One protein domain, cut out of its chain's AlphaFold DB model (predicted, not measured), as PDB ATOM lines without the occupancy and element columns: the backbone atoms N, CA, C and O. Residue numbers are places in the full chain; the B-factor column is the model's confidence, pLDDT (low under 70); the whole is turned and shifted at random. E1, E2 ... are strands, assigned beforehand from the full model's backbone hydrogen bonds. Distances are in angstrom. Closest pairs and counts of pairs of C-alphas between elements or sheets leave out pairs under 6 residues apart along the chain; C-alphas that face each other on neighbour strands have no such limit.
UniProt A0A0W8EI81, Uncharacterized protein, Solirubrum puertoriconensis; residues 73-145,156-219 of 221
ATOM      1  N   SER A  73     -17.145   6.129  37.485       72.56
ATOM      2  CA  SER A  73     -16.972   6.050  36.033       72.56
ATOM      3  C   SER A  73     -18.306   6.268  35.324       72.56
ATOM      4  O   SER A  73     -19.209   5.448  35.440       72.56
ATOM      5  N   GLN A  74     -18.420   7.357  34.568       65.56
ATOM      6  CA  GLN A  74     -19.627   7.710  33.820       65.56
ATOM      7  C   GLN A  74     -19.324   7.707  32.319       65.56
ATOM      8  O   GLN A  74     -18.446   8.430  31.847       65.56
ATOM      9  N   ILE A  75     -20.033   6.868  31.563       69.00
ATOM     10  CA  ILE A  75     -19.898   6.715  30.110       69.00
ATOM     11  C   ILE A  75     -21.255   7.034  29.479       69.00
ATOM     12  O   ILE A  75     -22.161   6.210  29.526       69.00
ATOM     13  N   GLY A  76     -21.399   8.229  28.903       67.62
ATOM     14  CA  GLY A  76     -22.646   8.755  28.327       67.62
ATOM     15  C   GLY A  76     -22.844  10.227  28.702       67.62
ATOM     16  O   GLY A  76     -21.855  10.907  28.974       67.62
ATOM     17  N   THR A  77     -24.083  10.710  28.714       65.94
ATOM     18  CA  THR A  77     -24.460  12.106  29.024       65.94
ATOM     19  C   THR A  77     -25.581  12.121  30.065       65.94
ATOM     20  O   THR A  77     -26.366  11.185  30.055       65.94
ATOM     21  N   ASP A  78     -25.695  13.161  30.899       69.75
ATOM     22  CA  ASP A  78     -26.730  13.349  31.941       69.75
ATOM     23  C   ASP A  78     -26.658  12.386  33.148       69.75
ATOM     24  O   ASP A  78     -27.636  12.231  33.879       69.75
ATOM     25  N   HIS A  79     -25.506  11.763  33.411       69.81
ATOM     26  CA  HIS A  79     -25.330  10.930  34.603       69.81
ATOM     27  C   HIS A  79     -25.079  11.763  35.867       69.81
ATOM     28  O   HIS A  79     -24.366  12.764  35.824       69.81
ATOM     29  N   SER A  80     -25.577  11.300  37.015       75.81
ATOM     30  CA  SER A  80     -25.255  11.845  38.338       75.81
ATOM     31  C   SER A  80     -24.753  10.734  39.258       75.81
ATOM     32  O   SER A  80     -25.364   9.665  39.335       75.81
ATOM     33  N   ALA A  81     -23.621  10.962  39.921       70.81
ATOM     34  CA  ALA A  81     -23.022  10.010  40.846       70.81
ATOM     35  C   ALA A  81     -22.497  10.702  42.106       70.81
ATOM     36  O   ALA A  81     -21.566  11.500  42.035       70.81
ATOM     37  N   ASP A  82     -23.036  10.333  43.260       76.38
ATOM     38  CA  ASP A  82     -22.634  10.854  44.560       76.38
ATOM     39  C   ASP A  82     -22.098   9.721  45.440       76.38
ATOM     40  O   ASP A  82     -22.720   8.667  45.595       76.38
ATOM     41  N   MET A  83     -20.932   9.942  46.042       72.88
ATOM     42  CA  MET A  83     -20.261   8.980  46.908       72.88
ATOM     43  C   MET A  83     -19.759   9.663  48.177       72.88
ATOM     44  O   MET A  83     -18.945  10.588  48.134       72.88
ATOM     45  N   TYR A  84     -20.214   9.172  49.325       77.31
ATOM     46  CA  TYR A  84     -19.837   9.652  50.646       77.31
ATOM     47  C   TYR A  84     -19.239   8.518  51.483       77.31
ATOM     48  O   TYR A  84     -19.854   7.479  51.686       77.31
ATOM     49  N   GLN A  85     -18.030   8.712  52.007       72.31
ATOM     50  CA  GLN A  85     -17.349   7.728  52.848       72.31
ATOM     51  C   GLN A  85     -16.834   8.399  54.117       72.31
ATOM     52  O   GLN A  85     -15.986   9.285  54.050       72.31
ATOM     53  N   ASN A  86     -17.299   7.958  55.283       75.56
ATOM     54  CA  ASN A  86     -16.863   8.452  56.583       75.56
ATOM     55  C   ASN A  86     -16.369   7.298  57.465       75.56
ATOM     56  O   ASN A  86     -17.153   6.486  57.949       75.56
ATOM     57  N   GLY A  87     -15.054   7.227  57.671       75.00
ATOM     58  CA  GLY A  87     -14.402   6.247  58.536       75.00
ATOM     59  C   GLY A  87     -13.094   5.710  57.957       75.00
ATOM     60  O   GLY A  87     -12.322   6.482  57.383       75.00
ATOM     61  N   THR A  88     -12.799   4.423  58.153       71.56
ATOM     62  CA  THR A  88     -11.478   3.859  57.827       71.56
ATOM     63  C   THR A  88     -11.545   2.627  56.934       71.56
ATOM     64  O   THR A  88     -12.098   1.600  57.325       71.56
ATOM     65  N   GLY A  89     -10.860   2.665  55.790       70.50
ATOM     66  CA  GLY A  89     -10.717   1.494  54.922       70.50
ATOM     67  C   GLY A  89     -11.952   1.159  54.091       70.50
ATOM     68  O   GLY A  89     -12.091  -0.000  53.724       70.50
ATOM     69  N   ASN A  90     -12.864   2.109  53.872       74.38
ATOM     70  CA  ASN A  90     -14.066   1.884  53.070       74.38
ATOM     71  C   ASN A  90     -13.735   1.955  51.578       74.38
ATOM     72  O   ASN A  90     -13.015   2.859  51.160       74.38
ATOM     73  N   ASP A  91     -14.298   1.047  50.790       74.19
ATOM     74  CA  ASP A  91     -14.144   0.986  49.341       74.19
ATOM     75  C   ASP A  91     -15.514   1.182  48.673       74.19
ATOM     76  O   ASP A  91     -16.481   0.501  49.016       74.19
ATOM     77  N   ALA A  92     -15.608   2.090  47.705       72.62
ATOM     78  CA  ALA A  92     -16.816   2.278  46.914       72.62
ATOM     79  C   ALA A  92     -16.499   2.469  45.428       72.62
ATOM     80  O   ALA A  92     -15.571   3.186  45.040       72.62
ATOM     81  N   TYR A  93     -17.295   1.809  44.594       76.56
ATOM     82  CA  TYR A  93     -17.201   1.825  43.143       76.56
ATOM     83  C   TYR A  93     -18.574   2.147  42.560       76.56
ATOM     84  O   TYR A  93     -19.566   1.511  42.897       76.56
ATOM     85  N   GLN A  94     -18.625   3.129  41.669       73.56
ATOM     86  CA  GLN A  94     -19.816   3.496  40.918       73.56
ATOM     87  C   GLN A  94     -19.470   3.510  39.436       73.56
ATOM     88  O   GLN A  94     -18.517   4.160  39.002       73.56
ATOM     89  N   THR A  95     -20.225   2.772  38.634       75.94
ATOM     90  CA  THR A  95     -20.139   2.834  37.179       75.94
ATOM     91  C   THR A  95     -21.512   3.017  36.567       75.94
ATOM     92  O   THR A  95     -22.427   2.251  36.837       75.94
ATOM     93  N   GLN A  96     -21.623   4.000  35.683       70.62
ATOM     94  CA  GLN A  96     -22.837   4.308  34.948       70.62
ATOM     95  C   GLN A  96     -22.512   4.304  33.459       70.62
ATOM     96  O   GLN A  96     -21.633   5.033  32.990       70.62
ATOM     97  N   ARG A  97     -23.193   3.444  32.710       71.94
ATOM     98  CA  ARG A  97     -23.072   3.308  31.262       71.94
ATOM     99  C   ARG A  97     -24.434   3.586  30.651       71.94
ATOM    100  O   ARG A  97     -25.354   2.785  30.765       71.94
ATOM    101  N   GLY A  98     -24.549   4.725  29.988       65.56
ATOM    102  CA  GLY A  98     -25.691   5.027  29.143       65.56
ATOM    103  C   GLY A  98     -25.531   4.293  27.818       65.56
ATOM    104  O   GLY A  98     -24.524   4.462  27.129       65.56
ATOM    105  N   VAL A  99     -26.518   3.484  27.443       55.22
ATOM    106  CA  VAL A  99     -26.608   2.917  26.093       55.22
ATOM    107  C   VAL A  99     -27.696   3.695  25.354       55.22
ATOM    108  O   VAL A  99     -28.809   3.780  25.856       55.22
ATOM    109  N   SER A 100     -27.393   4.207  24.152       52.03
ATOM    110  CA  SER A 100     -28.318   4.865  23.194       52.03
ATOM    111  C   SER A 100     -28.337   6.419  23.205       52.03
ATOM    112  O   SER A 100     -28.002   7.035  24.212       52.03
ATOM    113  N   PRO A 101     -28.674   7.098  22.078       49.78
ATOM    114  CA  PRO A 101     -28.368   8.511  21.803       49.78
ATOM    115  C   PRO A 101     -29.327   9.502  22.487       49.78
ATOM    116  O   PRO A 101     -29.417  10.660  22.086       49.78
ATOM    117  N   ILE A 102     -30.076   9.038  23.486       53.69
ATOM    118  CA  ILE A 102     -31.053   9.806  24.248       53.69
ATOM    119  C   ILE A 102     -30.522   9.819  25.677       53.69
ATOM    120  O   ILE A 102     -30.736   8.864  26.406       53.69
ATOM    121  N   ASN A 103     -29.752  10.851  26.015       54.84
ATOM    122  CA  ASN A 103     -29.277  11.224  27.351       54.84
ATOM    123  C   ASN A 103     -29.423  10.177  28.474       54.84
ATOM    124  O   ASN A 103     -30.515   9.953  29.001       54.84
ATOM    125  N   GLY A 104     -28.304   9.574  28.874       61.66
ATOM    126  CA  GLY A 104     -28.209   8.613  29.975       61.66
ATOM    127  C   GLY A 104     -28.392   9.266  31.347       61.66
ATOM    128  O   GLY A 104     -27.435   9.563  32.039       61.66
ATOM    129  N   GLY A 105     -29.639   9.436  31.778       68.12
ATOM    130  CA  GLY A 105     -30.002  10.016  33.077       68.12
ATOM    131  C   GLY A 105     -29.833   9.100  34.296       68.12
ATOM    132  O   GLY A 105     -30.730   9.088  35.134       68.12
ATOM    133  N   ASN A 106     -28.798   8.255  34.365       75.75
ATOM    134  CA  ASN A 106     -28.640   7.356  35.519       75.75
ATOM    135  C   ASN A 106     -28.173   8.129  36.762       75.75
ATOM    136  O   ASN A 106     -27.325   9.018  36.661       75.75
ATOM    137  N   VAL A 107     -28.701   7.750  37.924       79.44
ATOM    138  CA  VAL A 107     -28.361   8.307  39.238       79.44
ATOM    139  C   VAL A 107     -27.809   7.193  40.124       79.44
ATOM    140  O   VAL A 107     -28.459   6.161  40.297       79.44
ATOM    141  N   ALA A 108     -26.616   7.399  40.682       79.38
ATOM    142  CA  ALA A 108     -25.981   6.487  41.625       79.38
ATOM    143  C   ALA A 108     -25.619   7.242  42.906       79.38
ATOM    144  O   ALA A 108     -24.901   8.235  42.861       79.38
ATOM    145  N   TYR A 109     -26.077   6.756  44.052       82.81
ATOM    146  CA  TYR A 109     -25.725   7.285  45.365       82.81
ATOM    147  C   TYR A 109     -25.148   6.175  46.236       82.81
ATOM    148  O   TYR A 109     -25.735   5.095  46.339       82.81
ATOM    149  N   SER A 110     -24.016   6.442  46.884       82.44
ATOM    150  CA  SER A 110     -23.445   5.556  47.893       82.44
ATOM    151  C   SER A 110     -23.014   6.327  49.135       82.44
ATOM    152  O   SER A 110     -22.352   7.361  49.041       82.44
ATOM    153  N   SER A 111     -23.358   5.807  50.312       82.00
ATOM    154  CA  SER A 111     -22.935   6.349  51.604       82.00
ATOM    155  C   SER A 111     -22.424   5.236  52.509       82.00
ATOM    156  O   SER A 111     -23.099   4.228  52.697       82.00
ATOM    157  N   GLN A 112     -21.217   5.393  53.052       75.31
ATOM    158  CA  GLN A 112     -20.568   4.396  53.904       75.31
ATOM    159  C   GLN A 112     -20.036   5.031  55.190       75.31
ATOM    160  O   GLN A 112     -19.070   5.799  55.157       75.31
ATOM    161  N   TYR A 113     -20.599   4.644  56.333       75.75
ATOM    162  CA  TYR A 113     -20.127   5.001  57.671       75.75
ATOM    163  C   TYR A 113     -19.450   3.807  58.350       75.75
ATOM    164  O   TYR A 113     -20.005   2.712  58.381       75.75
ATOM    165  N   GLY A 114     -18.272   4.014  58.942       75.56
ATOM    166  CA  GLY A 114     -17.574   2.986  59.722       75.56
ATOM    167  C   GLY A 114     -16.309   2.457  59.046       75.56
ATOM    168  O   GLY A 114     -15.558   3.230  58.449       75.56
ATOM    169  N   THR A 115     -16.003   1.166  59.197       71.69
ATOM    170  CA  THR A 115     -14.725   0.599  58.729       71.69
ATOM    171  C   THR A 115     -14.877  -0.594  57.791       71.69
ATOM    172  O   THR A 115     -15.655  -1.504  58.054       71.69
ATOM    173  N   ARG A 116     -14.055  -0.648  56.734       75.44
ATOM    174  CA  ARG A 116     -14.007  -1.758  55.757       75.44
ATOM    175  C   ARG A 116     -15.330  -2.076  55.058       75.44
ATOM    176  O   ARG A 116     -15.558  -3.223  54.678       75.44
ATOM    177  N   ASN A 117     -16.183  -1.081  54.874       78.69
ATOM    178  CA  ASN A 117     -17.390  -1.240  54.075       78.69
ATOM    179  C   ASN A 117     -17.048  -1.294  52.583       78.69
ATOM    180  O   ASN A 117     -16.086  -0.666  52.140       78.69
ATOM    181  N   TYR A 118     -17.840  -2.034  51.813       81.25
ATOM    182  CA  TYR A 118     -17.685  -2.191  50.373       81.25
ATOM    183  C   TYR A 118     -19.010  -1.944  49.648       81.25
ATOM    184  O   TYR A 118     -20.006  -2.615  49.936       81.25
ATOM    185  N   VAL A 119     -18.985  -1.037  48.669       81.19
ATOM    186  CA  VAL A 119     -20.085  -0.786  47.729       81.19
ATOM    187  C   VAL A 119     -19.595  -0.943  46.291       81.19
ATOM    188  O   VAL A 119     -18.568  -0.378  45.920       81.19
ATOM    189  N   ASP A 120     -20.354  -1.662  45.466       82.12
ATOM    190  CA  ASP A 120     -20.222  -1.640  44.003       82.12
ATOM    191  C   ASP A 120     -21.598  -1.417  43.365       82.12
ATOM    192  O   ASP A 120     -22.523  -2.203  43.574       82.12
ATOM    193  N   GLN A 121     -21.738  -0.327  42.616       80.94
ATOM    194  CA  GLN A 121     -22.940   0.013  41.861       80.94
ATOM    195  C   GLN A 121     -22.599   0.046  40.369       80.94
ATOM    196  O   GLN A 121     -21.778   0.857  39.933       80.94
ATOM    197  N   ASP A 122     -23.244  -0.807  39.574       82.12
ATOM    198  CA  ASP A 122     -23.130  -0.828  38.112       82.12
ATOM    199  C   ASP A 122     -24.508  -0.643  37.472       82.12
ATOM    200  O   ASP A 122     -25.400  -1.479  37.619       82.12
ATOM    201  N   GLN A 123     -24.675   0.464  36.753       77.00
ATOM    202  CA  GLN A 123     -25.891   0.796  36.022       77.00
ATOM    203  C   GLN A 123     -25.584   0.828  34.528       77.00
ATOM    204  O   GLN A 123     -24.833   1.683  34.060       77.00
ATOM    205  N   ASN A 124     -26.184  -0.077  33.763       77.56
ATOM    206  CA  ASN A 124     -26.097  -0.125  32.309       77.56
ATOM    207  C   ASN A 124     -27.475   0.086  31.667       77.56
ATOM    208  O   ASN A 124     -28.313  -0.806  31.715       77.56
ATOM    209  N   GLY A 125     -27.735   1.262  31.092       75.88
ATOM    210  CA  GLY A 125     -29.032   1.582  30.485       75.88
ATOM    211  C   GLY A 125     -29.499   3.015  30.724       75.88
ATOM    212  O   GLY A 125     -28.666   3.921  30.830       75.88
ATOM    213  N   TYR A 126     -30.815   3.233  30.745       75.00
ATOM    214  CA  TYR A 126     -31.429   4.566  30.747       75.00
ATOM    215  C   TYR A 126     -32.252   4.846  32.015       75.00
ATOM    216  O   TYR A 126     -33.149   4.081  32.369       75.00
ATOM    217  N   ARG A 127     -31.995   5.998  32.656       75.12
ATOM    218  CA  ARG A 127     -32.731   6.501  33.838       75.12
ATOM    219  C   ARG A 127     -32.862   5.481  34.968       75.12
ATOM    220  O   ARG A 127     -33.937   5.292  35.531       75.12
ATOM    221  N   GLN A 128     -31.767   4.809  35.272       79.06
ATOM    222  CA  GLN A 128     -31.686   3.899  36.401       79.06
ATOM    223  C   GLN A 128     -31.318   4.671  37.669       79.06
ATOM    224  O   GLN A 128     -30.547   5.630  37.611       79.06
ATOM    225  N   GLU A 129     -31.840   4.241  38.811       83.44
ATOM    226  CA  GLU A 129     -31.531   4.810  40.121       83.44
ATOM    227  C   GLU A 129     -31.009   3.712  41.050       83.44
ATOM    228  O   GLU A 129     -31.686   2.706  41.296       83.44
ATOM    229  N   ALA A 130     -29.781   3.905  41.533       81.69
ATOM    230  CA  ALA A 130     -29.093   2.987  42.418       81.69
ATOM    231  C   ALA A 130     -28.656   3.698  43.688       81.69
ATOM    232  O   ALA A 130     -27.888   4.656  43.636       81.69
ATOM    233  N   ILE A 131     -29.122   3.215  44.833       83.88
ATOM    234  CA  ILE A 131     -28.847   3.808  46.137       83.88
ATOM    235  C   ILE A 131     -28.335   2.714  47.064       83.88
ATOM    236  O   ILE A 131     -28.990   1.690  47.249       83.88
ATOM    237  N   VAL A 132     -27.166   2.944  47.657       82.56
ATOM    238  CA  VAL A 132     -26.591   2.062  48.668       82.56
ATOM    239  C   VAL A 132     -26.201   2.871  49.898       82.56
ATOM    240  O   VAL A 132     -25.339   3.746  49.833       82.56
ATOM    241  N   GLU A 133     -26.787   2.537  51.036       81.50
ATOM    242  CA  GLU A 133     -26.480   3.120  52.337       81.50
ATOM    243  C   GLU A 133     -25.937   2.024  53.261       81.50
ATOM    244  O   GLU A 133     -26.522   0.953  53.419       81.50
ATOM    245  N   GLN A 134     -24.753   2.253  53.824       75.19
ATOM    246  CA  GLN A 134     -24.101   1.339  54.753       75.19
ATOM    247  C   GLN A 134     -23.708   2.086  56.024       75.19
ATOM    248  O   GLN A 134     -22.813   2.935  56.020       75.19
ATOM    249  N   GLY A 135     -24.315   1.678  57.130       67.50
ATOM    250  CA  GLY A 135     -23.999   2.104  58.482       67.50
ATOM    251  C   GLY A 135     -24.737   3.355  58.949       67.50
ATOM    252  O   GLY A 135     -25.086   4.238  58.174       67.50
ATOM    253  N   ALA A 136     -24.891   3.456  60.267       61.16
ATOM    254  CA  ALA A 136     -25.468   4.610  60.945       61.16
ATOM    255  C   ALA A 136     -24.374   5.514  61.546       61.16
ATOM    256  O   ALA A 136     -23.361   5.041  62.075       61.16
ATOM    257  N   ALA A 137     -24.583   6.834  61.513       51.75
ATOM    258  CA  ALA A 137     -23.664   7.801  62.109       51.75
ATOM    259  C   ALA A 137     -23.411   7.492  63.604       51.75
ATOM    260  O   ALA A 137     -24.337   7.469  64.411       51.75
ATOM    261  N   GLY A 138     -22.144   7.272  63.977       53.00
ATOM    262  CA  GLY A 138     -21.729   6.957  65.355       53.00
ATOM    263  C   GLY A 138     -21.597   5.462  65.680       53.00
ATOM    264  O   GLY A 138     -21.207   5.121  66.796       53.00
ATOM    265  N   ALA A 139     -21.872   4.575  64.723       54.81
ATOM    266  CA  ALA A 139     -21.738   3.134  64.884       54.81
ATOM    267  C   ALA A 139     -20.339   2.632  64.481       54.81
ATOM    268  O   ALA A 139     -19.776   3.077  63.481       54.81
ATOM    269  N   ASN A 140     -19.804   1.639  65.202       57.06
ATOM    270  CA  ASN A 140     -18.661   0.836  64.744       57.06
ATOM    271  C   ASN A 140     -19.112  -0.153  63.654       57.06
ATOM    272  O   ASN A 140     -18.859  -1.343  63.783       57.06
ATOM    273  N   VAL A 141     -19.812   0.329  62.624       63.66
ATOM    274  CA  VAL A 141     -20.278  -0.519  61.526       63.66
ATOM    275  C   VAL A 141     -19.064  -1.007  60.747       63.66
ATOM    276  O   VAL A 141     -18.196  -0.219  60.358       63.66
ATOM    277  N   THR A 142     -18.957  -2.318  60.584       70.19
ATOM    278  CA  THR A 142     -17.791  -2.992  60.034       70.19
ATOM    279  C   THR A 142     -18.176  -4.003  58.962       70.19
ATOM    280  O   THR A 142     -19.053  -4.843  59.154       70.19
ATOM    281  N   GLU A 143     -17.442  -3.971  57.849       73.19
ATOM    282  CA  GLU A 143     -17.397  -5.056  56.857       73.19
ATOM    283  C   GLU A 143     -18.712  -5.325  56.094       73.19
ATOM    284  O   GLU A 143     -18.928  -6.449  55.631       73.19
ATOM    285  N   ASN A 144     -19.577  -4.320  55.917       76.19
ATOM    286  CA  ASN A 144     -20.756  -4.457  55.057       76.19
ATOM    287  C   ASN A 144     -20.369  -4.549  53.580       76.19
ATOM    288  O   ASN A 144     -19.436  -3.890  53.123       76.19
ATOM    289  N   TYR A 145     -21.090  -5.374  52.825       82.06
ATOM    290  CA  TYR A 145     -20.848  -5.626  51.411       82.06
ATOM    291  C   TYR A 145     -22.157  -5.512  50.630       82.06
ATOM    292  O   TYR A 145     -23.049  -6.353  50.765       82.06
ATOM    293  N   TYR A 156     -35.113   0.838  39.577       82.31
ATOM    294  CA  TYR A 156     -34.876   1.428  40.887       82.31
ATOM    295  C   TYR A 156     -34.418   0.335  41.845       82.31
ATOM    296  O   TYR A 156     -35.090  -0.693  41.997       82.31
ATOM    297  N   GLY A 157     -33.297   0.568  42.514       82.56
ATOM    298  CA  GLY A 157     -32.776  -0.345  43.512       82.56
ATOM    299  C   GLY A 157     -32.211   0.415  44.702       82.56
ATOM    300  O   GLY A 157     -31.497   1.407  44.538       82.56
ATOM    301  N   PHE A 158     -32.552  -0.066  45.889       83.44
ATOM    302  CA  PHE A 158     -32.157   0.507  47.164       83.44
ATOM    303  C   PHE A 158     -31.615  -0.596  48.072       83.44
ATOM    304  O   PHE A 158     -32.306  -1.589  48.317       83.44
ATOM    305  N   ILE A 159     -30.394  -0.426  48.576       81.81
ATOM    306  CA  ILE A 159     -29.783  -1.280  49.595       81.81
ATOM    307  C   ILE A 159     -29.477  -0.428  50.820       81.81
ATOM    308  O   ILE A 159     -28.755   0.555  50.715       81.81
ATOM    309  N   ASP A 160     -29.950  -0.864  51.977       82.06
ATOM    310  CA  ASP A 160     -29.670  -0.250  53.272       82.06
ATOM    311  C   ASP A 160     -29.181  -1.317  54.257       82.06
ATOM    312  O   ASP A 160     -29.820  -2.361  54.441       82.06
ATOM    313  N   GLN A 161     -27.999  -1.087  54.830       73.94
ATOM    314  CA  GLN A 161     -27.330  -1.992  55.757       73.94
ATOM    315  C   GLN A 161     -26.875  -1.252  57.021       73.94
ATOM    316  O   GLN A 161     -25.772  -0.706  57.072       73.94
ATOM    317  N   ASP A 162     -27.684  -1.316  58.076       70.38
ATOM    318  CA  ASP A 162     -27.457  -0.598  59.341       70.38
ATOM    319  C   ASP A 162     -26.632  -1.377  60.388       70.38
ATOM    320  O   ASP A 162     -26.245  -0.825  61.421       70.38
ATOM    321  N   SER A 163     -26.396  -2.675  60.174       71.19
ATOM    322  CA  SER A 163     -25.686  -3.580  61.111       71.19
ATOM    323  C   SER A 163     -24.341  -4.063  60.551       71.19
ATOM    324  O   SER A 163     -23.911  -3.566  59.519       71.19
ATOM    325  N   ASP A 164     -23.637  -4.970  61.239       72.19
ATOM    326  CA  ASP A 164     -22.288  -5.425  60.862       72.19
ATOM    327  C   ASP A 164     -22.287  -6.636  59.910       72.19
ATOM    328  O   ASP A 164     -23.085  -7.569  60.039       72.19
ATOM    329  N   ARG A 165     -21.288  -6.703  59.016       72.25
ATOM    330  CA  ARG A 165     -21.007  -7.856  58.130       72.25
ATOM    331  C   ARG A 165     -22.173  -8.289  57.241       72.25
ATOM    332  O   ARG A 165     -22.241  -9.457  56.849       72.25
ATOM    333  N   ASN A 166     -23.084  -7.385  56.918       74.88
ATOM    334  CA  ASN A 166     -24.219  -7.688  56.066       74.88
ATOM    335  C   ASN A 166     -23.784  -7.808  54.605       74.88
ATOM    336  O   ASN A 166     -22.939  -7.063  54.111       74.88
ATOM    337  N   PHE A 167     -24.390  -8.755  53.897       80.12
ATOM    338  CA  PHE A 167     -24.246  -8.931  52.462       80.12
ATOM    339  C   PHE A 167     -25.596  -8.713  51.783       80.12
ATOM    340  O   PHE A 167     -26.551  -9.459  52.023       80.12
ATOM    341  N   ALA A 168     -25.634  -7.742  50.878       79.62
ATOM    342  CA  ALA A 168     -26.767  -7.467  50.018       79.62
ATOM    343  C   ALA A 168     -26.307  -7.483  48.561       79.62
ATOM    344  O   ALA A 168     -25.351  -6.810  48.182       79.62
ATOM    345  N   HIS A 169     -27.008  -8.247  47.731       82.25
ATOM    346  CA  HIS A 169     -26.823  -8.222  46.288       82.25
ATOM    347  C   HIS A 169     -28.170  -8.007  45.607       82.25
ATOM    348  O   HIS A 169     -29.083  -8.820  45.755       82.25
ATOM    349  N   GLN A 170     -28.293  -6.925  44.850       80.94
ATOM    350  CA  GLN A 170     -29.456  -6.647  44.023       80.94
ATOM    351  C   GLN A 170     -29.053  -6.658  42.558       80.94
ATOM    352  O   GLN A 170     -28.177  -5.906  42.147       80.94
ATOM    353  N   LYS A 171     -29.715  -7.502  41.771       80.62
ATOM    354  CA  LYS A 171     -29.553  -7.561  40.325       80.62
ATOM    355  C   LYS A 171     -30.902  -7.414  39.644       80.62
ATOM    356  O   LYS A 171     -31.788  -8.250  39.827       80.62
ATOM    357  N   GLN A 172     -31.045  -6.384  38.828       77.50
ATOM    358  CA  GLN A 172     -32.261  -6.108  38.075       77.50
ATOM    359  C   GLN A 172     -31.927  -6.073  36.595       77.50
ATOM    360  O   GLN A 172     -31.008  -5.377  36.180       77.50
ATOM    361  N   SER A 173     -32.656  -6.847  35.800       79.62
ATOM    362  CA  SER A 173     -32.512  -6.843  34.350       79.62
ATOM    363  C   SER A 173     -33.884  -6.751  33.705       79.62
ATOM    364  O   SER A 173     -34.762  -7.579  33.963       79.62
ATOM    365  N   ASN A 174     -34.073  -5.743  32.867       75.06
ATOM    366  CA  ASN A 174     -35.277  -5.574  32.075       75.06
ATOM    367  C   ASN A 174     -34.933  -5.195  30.633       75.06
ATOM    368  O   ASN A 174     -33.775  -4.991  30.270       75.06
ATOM    369  N   THR A 175     -35.939  -5.199  29.762       72.31
ATOM    370  CA  THR A 175     -35.708  -4.875  28.353       72.31
ATOM    371  C   THR A 175     -35.564  -3.370  28.181       72.31
ATOM    372  O   THR A 175     -36.430  -2.625  28.641       72.31
ATOM    373  N   ALA A 176     -34.534  -2.938  27.448       64.31
ATOM    374  CA  ALA A 176     -34.388  -1.548  27.027       64.31
ATOM    375  C   ALA A 176     -35.672  -1.043  26.342       64.31
ATOM    376  O   ALA A 176     -36.316  -1.769  25.578       64.31
ATOM    377  N   PHE A 177     -36.025   0.206  26.612       63.72
ATOM    378  CA  PHE A 177     -37.236   0.911  26.195       63.72
ATOM    379  C   PHE A 177     -38.553   0.328  26.730       63.72
ATOM    380  O   PHE A 177     -39.626   0.651  26.214       63.72
ATOM    381  N   SER A 178     -38.503  -0.507  27.773       61.75
ATOM    382  CA  SER A 178     -39.690  -0.829  28.566       61.75
ATOM    383  C   SER A 178     -40.084   0.399  29.384       61.75
ATOM    384  O   SER A 178     -39.268   0.930  30.126       61.75
ATOM    385  N   GLY A 179     -41.339   0.842  29.286       62.16
ATOM    386  CA  GLY A 179     -41.875   1.875  30.182       62.16
ATOM    387  C   GLY A 179     -41.945   1.435  31.651       62.16
ATOM    388  O   GLY A 179     -42.135   2.279  32.522       62.16
ATOM    389  N   ASP A 180     -41.761   0.136  31.915       72.00
ATOM    390  CA  ASP A 180     -41.881  -0.474  33.235       72.00
ATOM    391  C   ASP A 180     -40.516  -0.980  33.730       72.00
ATOM    392  O   ASP A 180     -40.017  -2.030  33.299       72.00
ATOM    393  N   GLY A 181     -39.927  -0.210  34.646       72.00
ATOM    394  CA  GLY A 181     -38.727  -0.536  35.415       72.00
ATOM    395  C   GLY A 181     -38.931  -1.648  36.444       72.00
ATOM    396  O   GLY A 181     -40.064  -1.931  36.840       72.00
ATOM    397  N   ASN A 182     -37.853  -2.280  36.908       78.12
ATOM    398  CA  ASN A 182     -37.917  -3.112  38.114       78.12
ATOM    399  C   ASN A 182     -37.688  -2.268  39.374       78.12
ATOM    400  O   ASN A 182     -36.905  -1.325  39.364       78.12
ATOM    401  N   PHE A 183     -38.325  -2.653  40.476       82.00
ATOM    402  CA  PHE A 183     -38.138  -2.080  41.806       82.00
ATOM    403  C   PHE A 183     -37.579  -3.145  42.762       82.00
ATOM    404  O   PHE A 183     -38.201  -4.197  42.947       82.00
ATOM    405  N   ALA A 184     -36.425  -2.876  43.371       80.44
ATOM    406  CA  ALA A 184     -35.788  -3.731  44.368       80.44
ATOM    407  C   ALA A 184     -35.432  -2.907  45.604       80.44
ATOM    408  O   ALA A 184     -34.832  -1.844  45.510       80.44
ATOM    409  N   ASP A 185     -35.770  -3.417  46.775       81.94
ATOM    410  CA  ASP A 185     -35.498  -2.758  48.044       81.94
ATOM    411  C   ASP A 185     -35.005  -3.813  49.036       81.94
ATOM    412  O   ASP A 185     -35.699  -4.795  49.293       81.94
ATOM    413  N   THR A 186     -33.783  -3.658  49.534       80.06
ATOM    414  CA  THR A 186     -33.152  -4.567  50.488       80.06
ATOM    415  C   THR A 186     -32.771  -3.758  51.713       80.06
ATOM    416  O   THR A 186     -31.842  -2.963  51.648       80.06
ATOM    417  N   ARG A 187     -33.436  -4.014  52.838       77.38
ATOM    418  CA  ARG A 187     -33.071  -3.461  54.146       77.38
ATOM    419  C   ARG A 187     -32.600  -4.571  55.073       77.38
ATOM    420  O   ARG A 187     -33.295  -5.580  55.238       77.38
ATOM    421  N   GLN A 188     -31.412  -4.396  55.633       70.75
ATOM    422  CA  GLN A 188     -30.736  -5.353  56.500       70.75
ATOM    423  C   GLN A 188     -30.187  -4.647  57.742       70.75
ATOM    424  O   GLN A 188     -29.160  -3.969  57.695       70.75
ATOM    425  N   GLY A 189     -30.866  -4.826  58.869       66.31
ATOM    426  CA  GLY A 189     -30.463  -4.289  60.164       66.31
ATOM    427  C   GLY A 189     -31.668  -3.850  60.986       66.31
ATOM    428  O   GLY A 189     -32.799  -3.888  60.516       66.31
ATOM    429  N   ASN A 190     -31.439  -3.449  62.236       61.06
ATOM    430  CA  ASN A 190     -32.503  -2.954  63.125       61.06
ATOM    431  C   ASN A 190     -32.422  -1.427  63.354       61.06
ATOM    432  O   ASN A 190     -32.853  -0.940  64.391       61.06
ATOM    433  N   GLY A 191     -31.774  -0.649  62.476       53.44
ATOM    434  CA  GLY A 191     -31.602   0.806  62.673       53.44
ATOM    435  C   GLY A 191     -30.872   1.218  63.966       53.44
ATOM    436  O   GLY A 191     -30.782   2.403  64.288       53.44
ATOM    437  N   VAL A 192     -30.355   0.253  64.737       52.56
ATOM    438  CA  VAL A 192     -29.650   0.459  66.001       52.56
ATOM    439  C   VAL A 192     -28.203   0.034  65.819       52.56
ATOM    440  O   VAL A 192     -27.865  -1.152  65.808       52.56
ATOM    441  N   ALA A 193     -27.345   1.046  65.731       47.00
ATOM    442  CA  ALA A 193     -25.902   0.937  65.849       47.00
ATOM    443  C   ALA A 193     -25.499   0.013  67.017       47.00
ATOM    444  O   ALA A 193     -25.753   0.329  68.180       47.00
ATOM    445  N   GLY A 194     -24.840  -1.111  66.723       48.59
ATOM    446  CA  GLY A 194     -24.249  -1.978  67.749       48.59
ATOM    447  C   GLY A 194     -25.204  -2.954  68.448       48.59
ATOM    448  O   GLY A 194     -24.847  -3.490  69.499       48.59
ATOM    449  N   SER A 195     -26.390  -3.230  67.891       49.28
ATOM    450  CA  SER A 195     -27.183  -4.391  68.318       49.28
ATOM    451  C   SER A 195     -26.526  -5.674  67.793       49.28
ATOM    452  O   SER A 195     -26.819  -6.135  66.694       49.28
ATOM    453  N   GLY A 196     -25.600  -6.244  68.572       47.91
ATOM    454  CA  GLY A 196     -24.774  -7.412  68.214       47.91
ATOM    455  C   GLY A 196     -25.511  -8.739  67.961       47.91
ATOM    456  O   GLY A 196     -24.893  -9.798  68.039       47.91
ATOM    457  N   ASN A 197     -26.818  -8.701  67.681       50.53
ATOM    458  CA  ASN A 197     -27.637  -9.851  67.292       50.53
ATOM    459  C   ASN A 197     -28.021  -9.853  65.796       50.53
ATOM    460  O   ASN A 197     -28.616 -10.829  65.347       50.53
ATOM    461  N   ALA A 198     -27.686  -8.809  65.026       54.47
ATOM    462  CA  ALA A 198     -28.065  -8.665  63.611       54.47
ATOM    463  C   ALA A 198     -26.883  -8.787  62.624       54.47
ATOM    464  O   ALA A 198     -26.981  -8.341  61.483       54.47
ATOM    465  N   ASP A 199     -25.770  -9.391  63.045       63.06
ATOM    466  CA  ASP A 199     -24.578  -9.553  62.211       63.06
ATOM    467  C   ASP A 199     -24.764 -10.642  61.136       63.06
ATOM    468  O   ASP A 199     -25.283 -11.727  61.417       63.06
ATOM    469  N   ARG A 200     -24.193 -10.428  59.941       68.88
ATOM    470  CA  ARG A 200     -24.116 -11.413  58.832       68.88
ATOM    471  C   ARG A 200     -25.435 -11.740  58.135       68.88
ATOM    472  O   ARG A 200     -25.653 -12.882  57.714       68.88
ATOM    473  N   GLN A 201     -26.306 -10.760  57.963       72.69
ATOM    474  CA  GLN A 201     -27.502 -10.951  57.153       72.69
ATOM    475  C   GLN A 201     -27.123 -11.114  55.679       72.69
ATOM    476  O   GLN A 201     -26.231 -10.439  55.169       72.69
ATOM    477  N   TRP A 202     -27.796 -12.034  54.988       76.44
ATOM    478  CA  TRP A 202     -27.584 -12.300  53.569       76.44
ATOM    479  C   TRP A 202     -28.896 -12.112  52.814       76.44
ATOM    480  O   TRP A 202     -29.897 -12.773  53.109       76.44
ATOM    481  N   SER A 203     -28.876 -11.207  51.840       76.69
ATOM    482  CA  SER A 203     -29.995 -10.922  50.955       76.69
ATOM    483  C   SER A 203     -29.496 -10.919  49.522       76.69
ATOM    484  O   SER A 203     -28.493 -10.287  49.186       76.69
ATOM    485  N   GLN A 204     -30.225 -11.632  48.672       79.56
ATOM    486  CA  GLN A 204     -30.030 -11.590  47.239       79.56
ATOM    487  C   GLN A 204     -31.383 -11.402  46.560       79.56
ATOM    488  O   GLN A 204     -32.290 -12.216  46.725       79.56
ATOM    489  N   VAL A 205     -31.491 -10.349  45.759       78.38
ATOM    490  CA  VAL A 205     -32.646 -10.070  44.908       78.38
ATOM    491  C   VAL A 205     -32.189 -10.168  43.463       78.38
ATOM    492  O   VAL A 205     -31.265  -9.470  43.056       78.38
ATOM    493  N   VAL A 206     -32.829 -11.039  42.686       79.88
ATOM    494  CA  VAL A 206     -32.621 -11.129  41.238       79.88
ATOM    495  C   VAL A 206     -33.972 -10.993  40.559       79.88
ATOM    496  O   VAL A 206     -34.848 -11.835  40.749       79.88
ATOM    497  N   GLN A 207     -34.143  -9.936  39.774       71.31
ATOM    498  CA  GLN A 207     -35.356  -9.678  39.004       71.31
ATOM    499  C   GLN A 207     -35.027  -9.692  37.513       71.31
ATOM    500  O   GLN A 207     -34.061  -9.066  37.078       71.31
ATOM    501  N   SER A 208     -35.832 -10.418  36.738       77.06
ATOM    502  CA  SER A 208     -35.732 -10.469  35.280       77.06
ATOM    503  C   SER A 208     -37.103 -10.211  34.662       77.06
ATOM    504  O   SER A 208     -38.102 -10.780  35.105       77.06
ATOM    505  N   GLY A 209     -37.153  -9.348  33.651       73.38
ATOM    506  CA  GLY A 209     -38.396  -8.894  33.023       73.38
ATOM    507  C   GLY A 209     -38.770  -7.477  33.452       73.38
ATOM    508  O   GLY A 209     -37.965  -6.791  34.073       73.38
ATOM    509  N   ASN A 210     -39.975  -7.042  33.095       74.06
ATOM    510  CA  ASN A 210     -40.439  -5.664  33.267       74.06
ATOM    511  C   ASN A 210     -41.444  -5.579  34.426       74.06
ATOM    512  O   ASN A 210     -42.257  -6.490  34.593       74.06
ATOM    513  N   GLY A 211     -41.410  -4.489  35.199       73.00
ATOM    514  CA  GLY A 211     -42.399  -4.220  36.251       73.00
ATOM    515  C   GLY A 211     -42.333  -5.144  37.472       73.00
ATOM    516  O   GLY A 211     -43.326  -5.282  38.187       73.00
ATOM    517  N   ASN A 212     -41.200  -5.807  37.727       78.00
ATOM    518  CA  ASN A 212     -41.064  -6.635  38.922       78.00
ATOM    519  C   ASN A 212     -40.840  -5.761  40.159       78.00
ATOM    520  O   ASN A 212     -40.046  -4.826  40.123       78.00
ATOM    521  N   ALA A 213     -41.454  -6.128  41.283       80.19
ATOM    522  CA  ALA A 213     -41.187  -5.528  42.588       80.19
ATOM    523  C   ALA A 213     -40.680  -6.593  43.570       80.19
ATOM    524  O   ALA A 213     -41.245  -7.685  43.652       80.19
ATOM    525  N   ALA A 214     -39.608  -6.293  44.299       77.50
ATOM    526  CA  ALA A 214     -39.045  -7.157  45.327       77.50
ATOM    527  C   ALA A 214     -38.637  -6.300  46.521       77.50
ATOM    528  O   ALA A 214     -37.849  -5.371  46.384       77.50
ATOM    529  N   ILE A 215     -39.179  -6.624  47.692       78.81
ATOM    530  CA  ILE A 215     -38.817  -5.985  48.954       78.81
ATOM    531  C   ILE A 215     -38.310  -7.086  49.871       78.81
ATOM    532  O   ILE A 215     -39.048  -8.020  50.194       78.81
ATOM    533  N   VAL A 216     -37.053  -6.988  50.279       76.19
ATOM    534  CA  VAL A 216     -36.437  -7.847  51.281       76.19
ATOM    535  C   VAL A 216     -36.160  -6.999  52.504       76.19
ATOM    536  O   VAL A 216     -35.354  -6.077  52.468       76.19
ATOM    537  N   ARG A 217     -36.828  -7.334  53.602       72.88
ATOM    538  CA  ARG A 217     -36.599  -6.719  54.902       72.88
ATOM    539  C   ARG A 217     -36.190  -7.809  55.876       72.88
ATOM    540  O   ARG A 217     -36.951  -8.748  56.105       72.88
ATOM    541  N   GLN A 218     -34.967  -7.718  56.375       65.88
ATOM    542  CA  GLN A 218     -34.422  -8.614  57.384       65.88
ATOM    543  C   GLN A 218     -34.129  -7.775  58.628       65.88
ATOM    544  O   GLN A 218     -33.008  -7.319  58.835       65.88
ATOM    545  N   ASP A 219     -35.159  -7.583  59.447       63.84
ATOM    546  CA  ASP A 219     -35.041  -6.937  60.753       63.84
ATOM    547  C   ASP A 219     -35.012  -8.025  61.830       63.84
ATOM    548  O   ASP A 219     -35.634  -9.081  61.678       63.84
TER     549      ASP A 219
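What this domain is: This is residues 73 to 145 and 156 to 219 of the 221 residues of an uncharacterized protein of Solirubrum puertoriconensis (UniProt A0A0W8EI81). The chain winds in stacked, flattened turns, a solenoid with two walls: the six-strand sheet E2 E4 E6 E7 E9 E11 makes one wall, and the smaller sheets E1 E3 E5 and E8 E10, one after the other along the stack, make the wall facing it. At each link printed whole the chain crosses from one wall to the other, and the strands of the two walls run in opposite directions. The printed part has 137 residues with eleven named strands, E1 to E11 in order along the chain, and no named helix; each sheet is parallel and the class is all strand. The whole is compact, with a radius of gyration of the C-alphas of 15.3 A, and only just flat, spanning 48 by 27 by 15 A.

How they stand to each other: E1, residues 73 to 75, is the parallel neighbour of E3, residues 91 to 97, and E3 of E5, residues 118 to 126; N 73 and O 94, 2.8 A, and N 93 and O 119, 2.9 A, are within hydrogen-bond range. The largest sheet begins with edge strand E2, residues 80 to 88, and runs through E4, residues 107 to 115, E6, residues 129 to 134, E7, residues 156 to 161, and E9, residues 183 to 188, to edge strand E11, residues 213 to 218. Its neighbours are parallel, with N 82 and O 108 at 2.8 A, N 109 and O 130 at 2.8 A, N 131 and O 157 at 3.0 A, N 158 and O 184 at 2.9 A, and N 185 and O 214 at 2.9 A. E8, residues 167 to 173, and E10, residues 202 to 208, are parallel neighbours, with N 169 and O 203 at 2.9 A. The three form a stack of sheets, three sheets face to face in pairs: the largest faces E1 E3 E5, the parts that face each other being 11.2 A centre to centre, and it faces E8 E10, the parts that face each other being 8.8 A centre to centre. The closest C-alphas of E5 and E6 are those of Gln 121 and Ala 130, 6.9 A. E5 and E8 are near each other, with 8 pairs of C-alphas within 10 A.

Where its parts are: E1 begins at C-alpha 73, (-16.972, 6.050, 36.033). E2 is 25.2 A long, E4 25.0 A and E5 24.9 A. E11 ends at C-alpha 218, (-34.422, -8.614, 57.384).

The domain as a whole: The C-alphas farthest apart are those of Pro 101 and Gly 196, 49.2 A. Residues 146 to 155 are not printed, and C-alphas 145 and 156 are 18.9 A apart across the cut. The link E9 to E10, residues 189 to 201, is long. Mean pLDDT of the printed part is 72.0; 39 residues are under 70, among them 98 to 105 and 189 to 200.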